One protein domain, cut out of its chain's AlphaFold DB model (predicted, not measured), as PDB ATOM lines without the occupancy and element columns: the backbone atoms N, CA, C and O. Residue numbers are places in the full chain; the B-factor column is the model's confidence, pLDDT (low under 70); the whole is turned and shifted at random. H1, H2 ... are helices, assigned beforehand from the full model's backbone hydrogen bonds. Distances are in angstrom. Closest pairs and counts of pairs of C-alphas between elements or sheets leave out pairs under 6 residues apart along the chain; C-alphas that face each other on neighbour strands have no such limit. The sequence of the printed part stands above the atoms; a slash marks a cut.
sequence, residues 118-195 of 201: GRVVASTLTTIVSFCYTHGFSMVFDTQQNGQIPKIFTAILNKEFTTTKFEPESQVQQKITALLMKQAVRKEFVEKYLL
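This is residues 118 to 195 of the 201 residues of an uncharacterized protein of Lachnospiraceae bacterium A4 (UniProt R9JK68). Helix H4 is the core of a small helical body, with H1 and H3 crossing it steeply and H5 folding back on it as a hairpin. Short H2 sits by the far end of H1, and the loop of residues 162 to 168 sticks out beyond the start of H4. The printed part has 78 residues with five named helices, H1 to H5 in chain order, and no named strand: all helix. It is compact, with a radius of gyration of the C-alphas of 12.3 A, and elongated, spanning 36 by 23 by 18 A.

Find C-alpha 118 at (-31.225, 55.349, 50.197); from there H1 runs 25.7 A to residue 135. H2 is residues 137 to 140, 5.3 A; H3 is residues 148 to 157, 14.6 A. H4, residues 169 to 183, covers 20.8 A. H5, residues 187 to 194, covers 9.8 A and ends at C-alpha 194, (-17.028, 40.186, 39.191).

Look first at H4. Its residues 172 to 176 touch H1 at a steep tilt of 63 degrees, closest at C-alphas 176 and 124, 6.1 A. Its residues 179 to 183 touch H3, with C-alphas 183 and 152 6.1 A apart. H4 and H5 form a hairpin, closest at C-alphas 181 and 190, 6.1 A. H1 and H2 only just touch, with 3 pairs of C-alphas within 8 A, and only at the corner, closest at C-alphas 132 and 140, 5.9 A. H1 and H5 are apart. Every O i to N i+4 pair is within hydrogen-bond range in H1, H3, H4 and H5; H2 is too short for one.

The C-alphas of Gln 144 and Lys 165 are farthest apart, 38.1 A. The printed part has no cut, and the link from H3 to H4, 11 residues, is long. The model's pLDDT is under 70 at residues 159 to 169, 184 and 195.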
ATOM      1  N   GLY A 118     -32.074  55.617  49.029       77.38
ATOM      2  CA  GLY A 118     -31.225  55.349  50.197       77.38
ATOM      3  C   GLY A 118     -30.700  53.923  50.271       77.38
ATOM      4  O   GLY A 118     -29.517  53.713  50.546       77.38
ATOM      5  N   ARG A 119     -31.534  52.938  49.922       79.38
ATOM      6  CA  ARG A 119     -31.131  51.529  49.880       79.38
ATOM      7  C   ARG A 119     -30.049  51.257  48.844       79.38
ATOM      8  O   ARG A 119     -29.071  50.591  49.155       79.38
ATOM      9  N   VAL A 120     -30.196  51.778  47.625       80.56
ATOM     10  CA  VAL A 120     -29.216  51.561  46.546       80.56
ATOM     11  C   VAL A 120     -27.876  52.189  46.925       80.56
ATOM     12  O   VAL A 120     -26.830  51.563  46.744       80.56
ATOM     13  N   VAL A 121     -27.901  53.388  47.514       84.00
ATOM     14  CA  VAL A 121     -26.705  54.073  48.025       84.00
ATOM     15  C   VAL A 121     -26.043  53.253  49.138       84.00
ATOM     16  O   VAL A 121     -24.835  53.010  49.076       84.00
ATOM     17  N   ALA A 122     -26.816  52.779  50.121       81.62
ATOM     18  CA  ALA A 122     -26.314  51.956  51.221       81.62
ATOM     19  C   ALA A 122     -25.711  50.633  50.716       81.62
ATOM     20  O   ALA A 122     -24.556  50.343  51.023       81.62
ATOM     21  N   SER A 123     -26.431  49.877  49.880       82.31
ATOM     22  CA  SER A 123     -25.965  48.613  49.286       82.31
ATOM     23  C   SER A 123     -24.731  48.789  48.397       82.31
ATOM     24  O   SER A 123     -23.836  47.943  48.388       82.31
ATOM     25  N   THR A 124     -24.639  49.900  47.661       84.31
ATOM     26  CA  THR A 124     -23.445  50.210  46.857       84.31
ATOM     27  C   THR A 124     -22.240  50.397  47.762       84.31
ATOM     28  O   THR A 124     -21.175  49.829  47.513       84.31
ATOM     29  N   LEU A 125     -22.406  51.165  48.837       83.12
ATOM     30  CA  LEU A 125     -21.318  51.453  49.752       83.12
ATOM     31  C   LEU A 125     -20.873  50.209  50.522       83.12
ATOM     32  O   LEU A 125     -19.673  49.959  50.589       83.12
ATOM     33  N   THR A 126     -21.795  49.389  51.034       79.62
ATOM     34  CA  THR A 126     -21.441  48.117  51.692       79.62
ATOM     35  C   THR A 126     -20.710  47.173  50.737       79.62
ATOM     36  O   THR A 126     -19.732  46.538  51.128       79.62
ATOM     37  N   THR A 127     -21.113  47.134  49.465       80.44
ATOM     38  CA  THR A 127     -20.447  46.341  48.422       80.44
ATOM     39  C   THR A 127     -19.021  46.828  48.164       80.44
ATOM     40  O   THR A 127     -18.078  46.037  48.247       80.44
ATOM     41  N   ILE A 128     -18.843  48.133  47.920       79.62
ATOM     42  CA  ILE A 128     -17.522  48.759  47.759       79.62
ATOM     43  C   ILE A 128     -16.652  48.457  48.979       79.62
ATOM     44  O   ILE A 128     -15.499  48.042  48.836       79.62
ATOM     45  N   VAL A 129     -17.217  48.603  50.180       77.88
ATOM     46  CA  VAL A 129     -16.499  48.333  51.421       77.88
ATOM     47  C   VAL A 129     -16.046  46.892  51.493       77.88
ATOM     48  O   VAL A 129     -14.882  46.626  51.777       77.88
ATOM     49  N   SER A 130     -16.943  45.954  51.223       76.88
ATOM     50  CA  SER A 130     -16.648  44.531  51.291       76.88
ATOM     51  C   SER A 130     -15.531  44.140  50.321       76.88
ATOM     52  O   SER A 130     -14.583  43.451  50.715       76.88
ATOM     53  N   PHE A 131     -15.577  44.635  49.079       77.81
ATOM     54  CA  PHE A 131     -14.537  44.377  48.085       77.81
ATOM     55  C   PHE A 131     -13.201  44.979  48.481       77.81
ATOM     56  O   PHE A 131     -12.198  44.265  48.540       77.81
ATOM     57  N   CYS A 132     -13.179  46.267  48.809       76.12
ATOM     58  CA  CYS A 132     -11.941  46.928  49.176       76.12
ATOM     59  C   CYS A 132     -11.376  46.325  50.475       76.12
ATOM     60  O   CYS A 132     -10.162  46.170  50.573       76.12
ATOM     61  N   TYR A 133     -12.202  45.923  51.449       73.50
ATOM     62  CA  TYR A 133     -11.749  45.267  52.682       73.50
ATOM     63  C   TYR A 133     -11.094  43.917  52.361       73.50
ATOM     64  O   TYR A 133     -10.022  43.574  52.867       73.50
ATOM     65  N   THR A 134     -11.723  43.151  51.470       74.44
ATOM     66  CA  THR A 134     -11.265  41.811  51.098       74.44
ATOM     67  C   THR A 134      -9.981  41.864  50.273       74.44
ATOM     68  O   THR A 134      -9.034  41.129  50.568       74.44
ATOM     69  N   HIS A 135      -9.915  42.756  49.286       75.12
ATOM     70  CA  HIS A 135      -8.896  42.733  48.235       75.12
ATOM     71  C   HIS A 135      -7.886  43.886  48.315       75.12
ATOM     72  O   HIS A 135      -6.781  43.743  47.810       75.12
ATOM     73  N   GLY A 136      -8.177  44.956  49.056       73.69
ATOM     74  CA  GLY A 136      -7.376  46.187  49.106       73.69
ATOM     75  C   GLY A 136      -7.944  47.271  48.188       73.69
ATOM     76  O   GLY A 136      -8.554  46.957  47.166       73.69
ATOM     77  N   PHE A 137      -7.771  48.546  48.552       75.75
ATOM     78  CA  PHE A 137      -8.340  49.649  47.773       75.75
ATOM     79  C   PHE A 137      -7.697  49.739  46.386       75.75
ATOM     80  O   PHE A 137      -8.412  49.794  45.393       75.75
ATOM     81  N   SER A 138      -6.368  49.630  46.314       76.56
ATOM     82  CA  SER A 138      -5.584  49.657  45.068       76.56
ATOM     83  C   SER A 138      -5.839  48.487  44.117       76.56
ATOM     84  O   SER A 138      -5.533  48.579  42.931       76.56
ATOM     85  N   MET A 139      -6.397  47.385  44.626       77.88
ATOM     86  CA  MET A 139      -6.830  46.257  43.800       77.88
ATOM     87  C   MET A 139      -8.206  46.502  43.193       77.88
ATOM     88  O   MET A 139      -8.460  46.056  42.080       77.88
ATOM     89  N   VAL A 140      -9.096  47.183  43.917       77.75
ATOM     90  CA  VAL A 140     -10.456  47.465  43.448       77.75
ATOM     91  C   VAL A 140     -10.471  48.704  42.563       77.75
ATOM     92  O   VAL A 140     -10.992  48.627  41.463       77.75
ATOM     93  N   PHE A 141      -9.878  49.813  42.995       81.12
ATOM     94  CA  PHE A 141      -9.884  51.095  42.291       81.12
ATOM     95  C   PHE A 141      -8.489  51.469  41.795       81.12
ATOM     96  O   PHE A 141      -7.472  51.102  42.389       81.12
ATOM     97  N   ASP A 142      -8.426  52.246  40.715       80.12
ATOM     98  CA  ASP A 142      -7.161  52.788  40.227       80.12
ATOM     99  C   ASP A 142      -6.735  54.005  41.061       80.12
ATOM    100  O   ASP A 142      -7.303  55.082  40.925       80.12
ATOM    101  N   THR A 143      -5.727  53.873  41.922       76.31
ATOM    102  CA  THR A 143      -5.279  54.977  42.792       76.31
ATOM    103  C   THR A 143      -4.724  56.183  42.031       76.31
ATOM    104  O   THR A 143      -4.566  57.238  42.633       76.31
ATOM    105  N   GLN A 144      -4.432  56.052  40.731       78.56
ATOM    106  CA  GLN A 144      -4.005  57.166  39.873       78.56
ATOM    107  C   GLN A 144      -5.186  57.982  39.324       78.56
ATOM    108  O   GLN A 144      -4.999  59.086  38.816       78.56
ATOM    109  N   GLN A 145      -6.412  57.457  39.413       78.12
ATOM    110  CA  GLN A 145      -7.609  58.120  38.908       78.12
ATOM    111  C   GLN A 145      -8.400  58.788  40.032       78.12
ATOM    112  O   GLN A 145      -8.904  58.145  40.959       78.12
ATOM    113  N   ASN A 146      -8.591  60.097  39.897       77.81
ATOM    114  CA  ASN A 146      -9.397  60.883  40.821       77.81
ATOM    115  C   ASN A 146     -10.884  60.851  40.458       77.81
ATOM    116  O   ASN A 146     -11.277  60.866  39.287       77.81
ATOM    117  N   GLY A 147     -11.725  60.854  41.489       80.12
ATOM    118  CA  GLY A 147     -13.166  61.018  41.351       80.12
ATOM    119  C   GLY A 147     -13.913  59.755  40.927       80.12
ATOM    120  O   GLY A 147     -15.077  59.857  40.544       80.12
ATOM    121  N   GLN A 148     -13.291  58.573  40.997       83.81
ATOM    122  CA  GLN A 148     -13.958  57.302  40.671       83.81
ATOM    123  C   GLN A 148     -15.173  57.062  41.573       83.81
ATOM    124  O   GLN A 148     -16.257  56.745  41.088       83.81
ATOM    125  N   ILE A 149     -15.024  57.299  42.880       82.56
ATOM    126  CA  ILE A 149     -16.126  57.153  43.836       82.56
ATOM    127  C   ILE A 149     -17.254  58.173  43.569       82.56
ATOM    128  O   ILE A 149     -18.393  57.748  43.374       82.56
ATOM    129  N   PRO A 150     -16.995  59.495  43.483       85.25
ATOM    130  CA  PRO A 150     -17.993  60.483  43.092       85.25
ATOM    131  C   PRO A 150     -18.742  60.129  41.812       85.25
ATOM    132  O   PRO A 150     -19.951  60.332  41.771       85.25
ATOM    133  N   LYS A 151     -18.073  59.585  40.785       86.06
ATOM    134  CA  LYS A 151     -18.718  59.179  39.526       86.06
ATOM    135  C   LYS A 151     -19.748  58.069  39.735       86.06
ATOM    136  O   LYS A 151     -20.862  58.200  39.234       86.06
ATOM    137  N   ILE A 152     -19.418  57.033  40.515       85.31
ATOM    138  CA  ILE A 152     -20.356  55.950  40.866       85.31
ATOM    139  C   ILE A 152     -21.611  56.529  41.527       85.31
ATOM    140  O   ILE A 152     -22.726  56.284  41.075       85.31
ATOM    141  N   PHE A 153     -21.439  57.335  42.575       83.88
ATOM    142  CA  PHE A 153     -22.577  57.876  43.319       83.88
ATOM    143  C   PHE A 153     -23.356  58.927  42.523       83.88
ATOM    144  O   PHE A 153     -24.576  58.988  42.631       83.88
ATOM    145  N   THR A 154     -22.689  59.703  41.667       84.56
ATOM    146  CA  THR A 154     -23.362  60.638  40.752       84.56
ATOM    147  C   THR A 154     -24.243  59.886  39.759       84.56
ATOM    148  O   THR A 154     -25.364  60.313  39.515       84.56
ATOM    149  N   ALA A 155     -23.792  58.747  39.227       81.69
ATOM    150  CA  ALA A 155     -24.608  57.910  38.348       81.69
ATOM    151  C   ALA A 155     -25.846  57.337  39.066       81.69
ATOM    152  O   ALA A 155     -26.937  57.318  38.496       81.69
ATOM    153  N   ILE A 156     -25.701  56.945  40.339       81.06
ATOM    154  CA  ILE A 156     -26.825  56.491  41.175       81.06
ATOM    155  C   ILE A 156     -27.838  57.620  41.392       81.06
ATOM    156  O   ILE A 156     -29.031  57.428  41.155       81.06
ATOM    157  N   LEU A 157     -27.367  58.804  41.793       77.62
ATOM    158  CA  LEU A 157     -28.222  59.965  42.060       77.62
ATOM    159  C   LEU A 157     -28.867  60.545  40.801       77.62
ATOM    160  O   LEU A 157     -30.007  60.994  40.854       77.62
ATOM    161  N   ASN A 158     -28.187  60.477  39.655       76.38
ATOM    162  CA  ASN A 158     -28.734  60.869  38.354       76.38
ATOM    163  C   ASN A 158     -29.674  59.810  37.761       76.38
ATOM    164  O   ASN A 158     -30.002  59.870  36.578       76.38
ATOM    165  N   LYS A 159     -30.151  58.874  38.589       65.62
ATOM    166  CA  LYS A 159     -31.276  57.999  38.277       65.62
ATOM    167  C   LYS A 159     -31.021  57.015  37.126       65.62
ATOM    168  O   LYS A 159     -31.981  56.510  36.551       65.62
ATOM    169  N   GLU A 160     -29.772  56.584  36.887       60.66
ATOM    170  CA  GLU A 160     -29.514  55.368  36.075       60.66
ATOM    171  C   GLU A 160     -30.211  54.110  36.673       60.66
ATOM    172  O   GLU A 160     -30.299  53.072  36.019       60.66
ATOM    173  N   PHE A 161     -30.757  54.205  37.898       57.41
ATOM    174  CA  PHE A 161     -31.425  53.130  38.643       57.41
ATOM    175  C   PHE A 161     -32.916  53.364  38.921       57.41
ATOM    176  O   PHE A 161     -33.521  52.538  39.601       57.41
ATOM    177  N   THR A 162     -33.550  54.427  38.407       52.09
ATOM    178  CA  THR A 162     -34.991  54.611  38.646       52.09
ATOM    179  C   THR A 162     -35.826  53.719  37.752       52.09
ATOM    180  O   THR A 162     -36.125  54.058  36.608       52.09
ATOM    181  N   THR A 163     -36.289  52.610  38.306       49.75
ATOM    182  CA  THR A 163     -37.600  52.090  37.940       49.75
ATOM    183  C   THR A 163     -38.598  52.572  38.987       49.75
ATOM    184  O   THR A 163     -38.322  52.640  40.180       49.75
ATOM    185  N   THR A 164     -39.789  52.951  38.539       49.44
ATOM    186  CA  THR A 164     -40.911  53.398  39.382       49.44
ATOM    187  C   THR A 164     -41.531  52.267  40.219       49.44
ATOM    188  O   THR A 164     -42.607  52.433  40.789       49.44
ATOM    189  N   LYS A 165     -40.882  51.099  40.284       55.22
ATOM    190  CA  LYS A 165     -41.349  49.900  40.980       55.22
ATOM    191  C   LYS A 165     -40.259  49.399  41.915       55.22
ATOM    192  O   LYS A 165     -39.085  49.428  41.575       55.22
ATOM    193  N   PHE A 166     -40.676  48.909  43.077       56.78
ATOM    194  CA  PHE A 166     -39.797  48.243  44.032       56.78
ATOM    195  C   PHE A 166     -39.038  47.093  43.351       56.78
ATOM    196  O   PHE A 166     -39.662  46.182  42.802       56.78
ATOM    197  N   GLU A 167     -37.706  47.135  43.385       66.00
ATOM    198  CA  GLU A 167     -36.849  46.097  42.804       66.00
ATOM    199  C   GLU A 167     -36.354  45.122  43.884       66.00
ATOM    200  O   GLU A 167     -35.966  45.556  44.973       66.00
ATOM    201  N   PRO A 168     -36.326  43.804  43.607       69.19
ATOM    202  CA  PRO A 168     -35.696  42.827  44.489       69.19
ATOM    203  C   PRO A 168     -34.207  43.130  44.717       69.19
ATOM    204  O   PRO A 168     -33.501  43.543  43.797       69.19
ATOM    205  N   GLU A 169     -33.703  42.829  45.916       66.38
ATOM    206  CA  GLU A 169     -32.306  43.071  46.320       66.38
ATOM    207  C   GLU A 169     -31.279  42.468  45.347       66.38
ATOM    208  O   GLU A 169     -30.271  43.095  45.032       66.38
ATOM    209  N   SER A 170     -31.561  41.288  44.787       72.31
ATOM    210  CA  SER A 170     -30.690  40.635  43.803       72.31
ATOM    211  C   SER A 170     -30.544  41.428  42.500       72.31
ATOM    212  O   SER A 170     -29.453  41.472  41.930       72.31
ATOM    213  N   GLN A 171     -31.611  42.087  42.036       72.19
ATOM    214  CA  GLN A 171     -31.569  42.933  40.843       72.19
ATOM    215  C   GLN A 171     -30.809  44.227  41.120       72.19
ATOM    216  O   GLN A 171     -29.970  44.625  40.312       72.19
ATOM    217  N   VAL A 172     -31.032  44.830  42.293       71.38
ATOM    218  CA  VAL A 172     -30.265  45.991  42.766       71.38
ATOM    219  C   VAL A 172     -28.772  45.650  42.824       71.38
ATOM    220  O   VAL A 172     -27.948  46.405  42.314       71.38
ATOM    221  N   GLN A 173     -28.411  44.471  43.333       73.12
ATOM    222  CA  GLN A 173     -27.017  44.037  43.428       73.12
ATOM    223  C   GLN A 173     -26.355  43.824  42.057       73.12
ATOM    224  O   GLN A 173     -25.196  44.200  41.863       73.12
ATOM    225  N   GLN A 174     -27.071  43.258  41.080       76.06
ATOM    226  CA  GLN A 174     -26.570  43.104  39.704       76.06
ATOM    227  C   GLN A 174     -26.315  44.457  39.043       76.06
ATOM    228  O   GLN A 174     -25.284  44.670  38.408       76.06
ATOM    229  N   LYS A 175     -27.245  45.385  39.244       76.19
ATOM    230  CA  LYS A 175     -27.188  46.765  38.774       76.19
ATOM    231  C   LYS A 175     -25.999  47.529  39.363       76.19
ATOM    232  O   LYS A 175     -25.236  48.141  38.617       76.19
ATOM    233  N   ILE A 176     -25.781  47.408  40.672       76.25
ATOM    234  CA  ILE A 176     -24.596  47.935  41.361       76.25
ATOM    235  C   ILE A 176     -23.322  47.307  40.789       76.25
ATOM    236  O   ILE A 176     -22.372  48.015  40.478       76.25
ATOM    237  N   THR A 177     -23.302  45.988  40.590       77.12
ATOM    238  CA  THR A 177     -22.134  45.288  40.035       77.12
ATOM    239  C   THR A 177     -21.790  45.795  38.634       77.12
ATOM    240  O   THR A 177     -20.641  46.149  38.378       77.12
ATOM    241  N   ALA A 178     -22.781  45.921  37.749       79.06
ATOM    242  CA  ALA A 178     -22.592  46.465  36.406       79.06
ATOM    243  C   ALA A 178     -22.087  47.919  36.432       79.06
ATOM    244  O   ALA A 178     -21.209  48.287  35.650       79.06
ATOM    245  N   LEU A 179     -22.588  48.738  37.362       78.88
ATOM    246  CA  LEU A 179     -22.122  50.110  37.548       78.88
ATOM    247  C   LEU A 179     -20.657  50.168  37.979       78.88
ATOM    248  O   LEU A 179     -19.876  50.933  37.412       78.88
ATOM    249  N   LEU A 180     -20.281  49.350  38.961       76.38
ATOM    250  CA  LEU A 180     -18.909  49.257  39.452       76.38
ATOM    251  C   LEU A 180     -17.956  48.831  38.326       76.38
ATOM    252  O   LEU A 180     -16.894  49.434  38.164       76.38
ATOM    253  N   MET A 181     -18.374  47.873  37.492       76.81
ATOM    254  CA  MET A 181     -17.629  47.453  36.300       76.81
ATOM    255  C   MET A 181     -17.447  48.583  35.279       76.81
ATOM    256  O   MET A 181     -16.385  48.688  34.675       76.81
ATOM    257  N   LYS A 182     -18.468  49.426  35.081       78.12
ATOM    258  CA  LYS A 182     -18.442  50.532  34.110       78.12
ATOM    259  C   LYS A 182     -17.595  51.714  34.584       78.12
ATOM    260  O   LYS A 182     -16.948  52.355  33.764       78.12
ATOM    261  N   GLN A 183     -17.658  52.049  35.873       73.31
ATOM    262  CA  GLN A 183     -17.245  53.372  36.352       73.31
ATOM    263  C   GLN A 183     -15.931  53.409  37.123       73.31
ATOM    264  O   GLN A 183     -15.361  54.495  37.246       73.31
ATOM    265  N   ALA A 184     -15.481  52.302  37.724       62.59
ATOM    266  CA  ALA A 184     -14.517  52.478  38.809       62.59
ATOM    267  C   ALA A 184     -13.623  51.294  39.159       62.59
ATOM    268  O   ALA A 184     -12.654  51.477  39.889       62.59
ATOM    269  N   VAL A 185     -13.927  50.084  38.701       70.19
ATOM    270  CA  VAL A 185     -13.172  48.922  39.161       70.19
ATOM    271  C   VAL A 185     -12.063  48.569  38.171       70.19
ATOM    272  O   VAL A 185     -12.299  48.522  36.964       70.19
ATOM    273  N   ARG A 186     -10.843  48.316  38.668       75.81
ATOM    274  CA  ARG A 186      -9.717  47.852  37.843       75.81
ATOM    275  C   ARG A 186     -10.167  46.669  36.995       75.81
ATOM    276  O   ARG A 186     -10.743  45.715  37.519       75.81
ATOM    277  N   LYS A 187      -9.850  46.703  35.699       75.62
ATOM    278  CA  LYS A 187     -10.231  45.653  34.743       75.62
ATOM    279  C   LYS A 187      -9.866  44.250  35.247       75.62
ATOM    280  O   LYS A 187     -10.700  43.355  35.226       75.62
ATOM    281  N   GLU A 188      -8.671  44.108  35.814       76.56
ATOM    282  CA  GLU A 188      -8.178  42.865  36.422       76.56
ATOM    283  C   GLU A 188      -9.065  42.367  37.572       76.56
ATOM    284  O   GLU A 188      -9.316  41.169  37.701       76.56
ATOM    285  N   PHE A 189      -9.568  43.273  38.416       79.69
ATOM    286  CA  PHE A 189     -10.486  42.914  39.490       79.69
ATOM    287  C   PHE A 189     -11.845  42.497  38.933       79.69
ATOM    288  O   PHE A 189     -12.410  41.499  39.382       79.69
ATOM    289  N   VAL A 190     -12.360  43.236  37.947       75.56
ATOM    290  CA  VAL A 190     -13.617  42.907  37.267       75.56
ATOM    291  C   VAL A 190     -13.552  41.496  36.681       75.56
ATOM    292  O   VAL A 190     -14.405  40.665  36.987       75.56
ATOM    293  N   GLU A 191     -12.518  41.203  35.897       74.25
ATOM    294  CA  GLU A 191     -12.310  39.905  35.247       74.25
ATOM    295  C   GLU A 191     -12.144  38.769  36.253       74.25
ATOM    296  O   GLU A 191     -12.706  37.688  36.077       74.25
ATOM    297  N   LYS A 192     -11.409  39.016  37.338       76.31
ATOM    298  CA  LYS A 192     -11.078  37.977  38.310       76.31
ATOM    299  C   LYS A 192     -12.185  37.711  39.327       76.31
ATOM    300  O   LYS A 192     -12.291  36.572  39.779       76.31
ATOM    301  N   TYR A 193     -12.982  38.713  39.699       72.50
ATOM    302  CA  TYR A 193     -13.892  38.627  40.850       72.50
ATOM    303  C   TYR A 193     -15.353  38.988  40.558       72.50
ATOM    304  O   TYR A 193     -16.220  38.535  41.299       72.50
ATOM    305  N   LEU A 194     -15.651  39.764  39.509       71.62
ATOM    306  CA  LEU A 194     -17.028  40.186  39.191       71.62
ATOM    307  C   LEU A 194     -17.619  39.456  37.978       71.62
ATOM    308  O   LEU A 194     -18.817  39.198  37.943       71.62
ATOM    309  N   LEU A 195     -16.785  39.079  37.003       69.19
ATOM    310  CA  LEU A 195     -17.181  38.353  35.789       69.19
ATOM    311  C   LEU A 195     -17.251  36.827  35.963       69.19
ATOM    312  O   LEU A 195     -17.547  36.126  34.995       69.19
TER     313      LEU A 195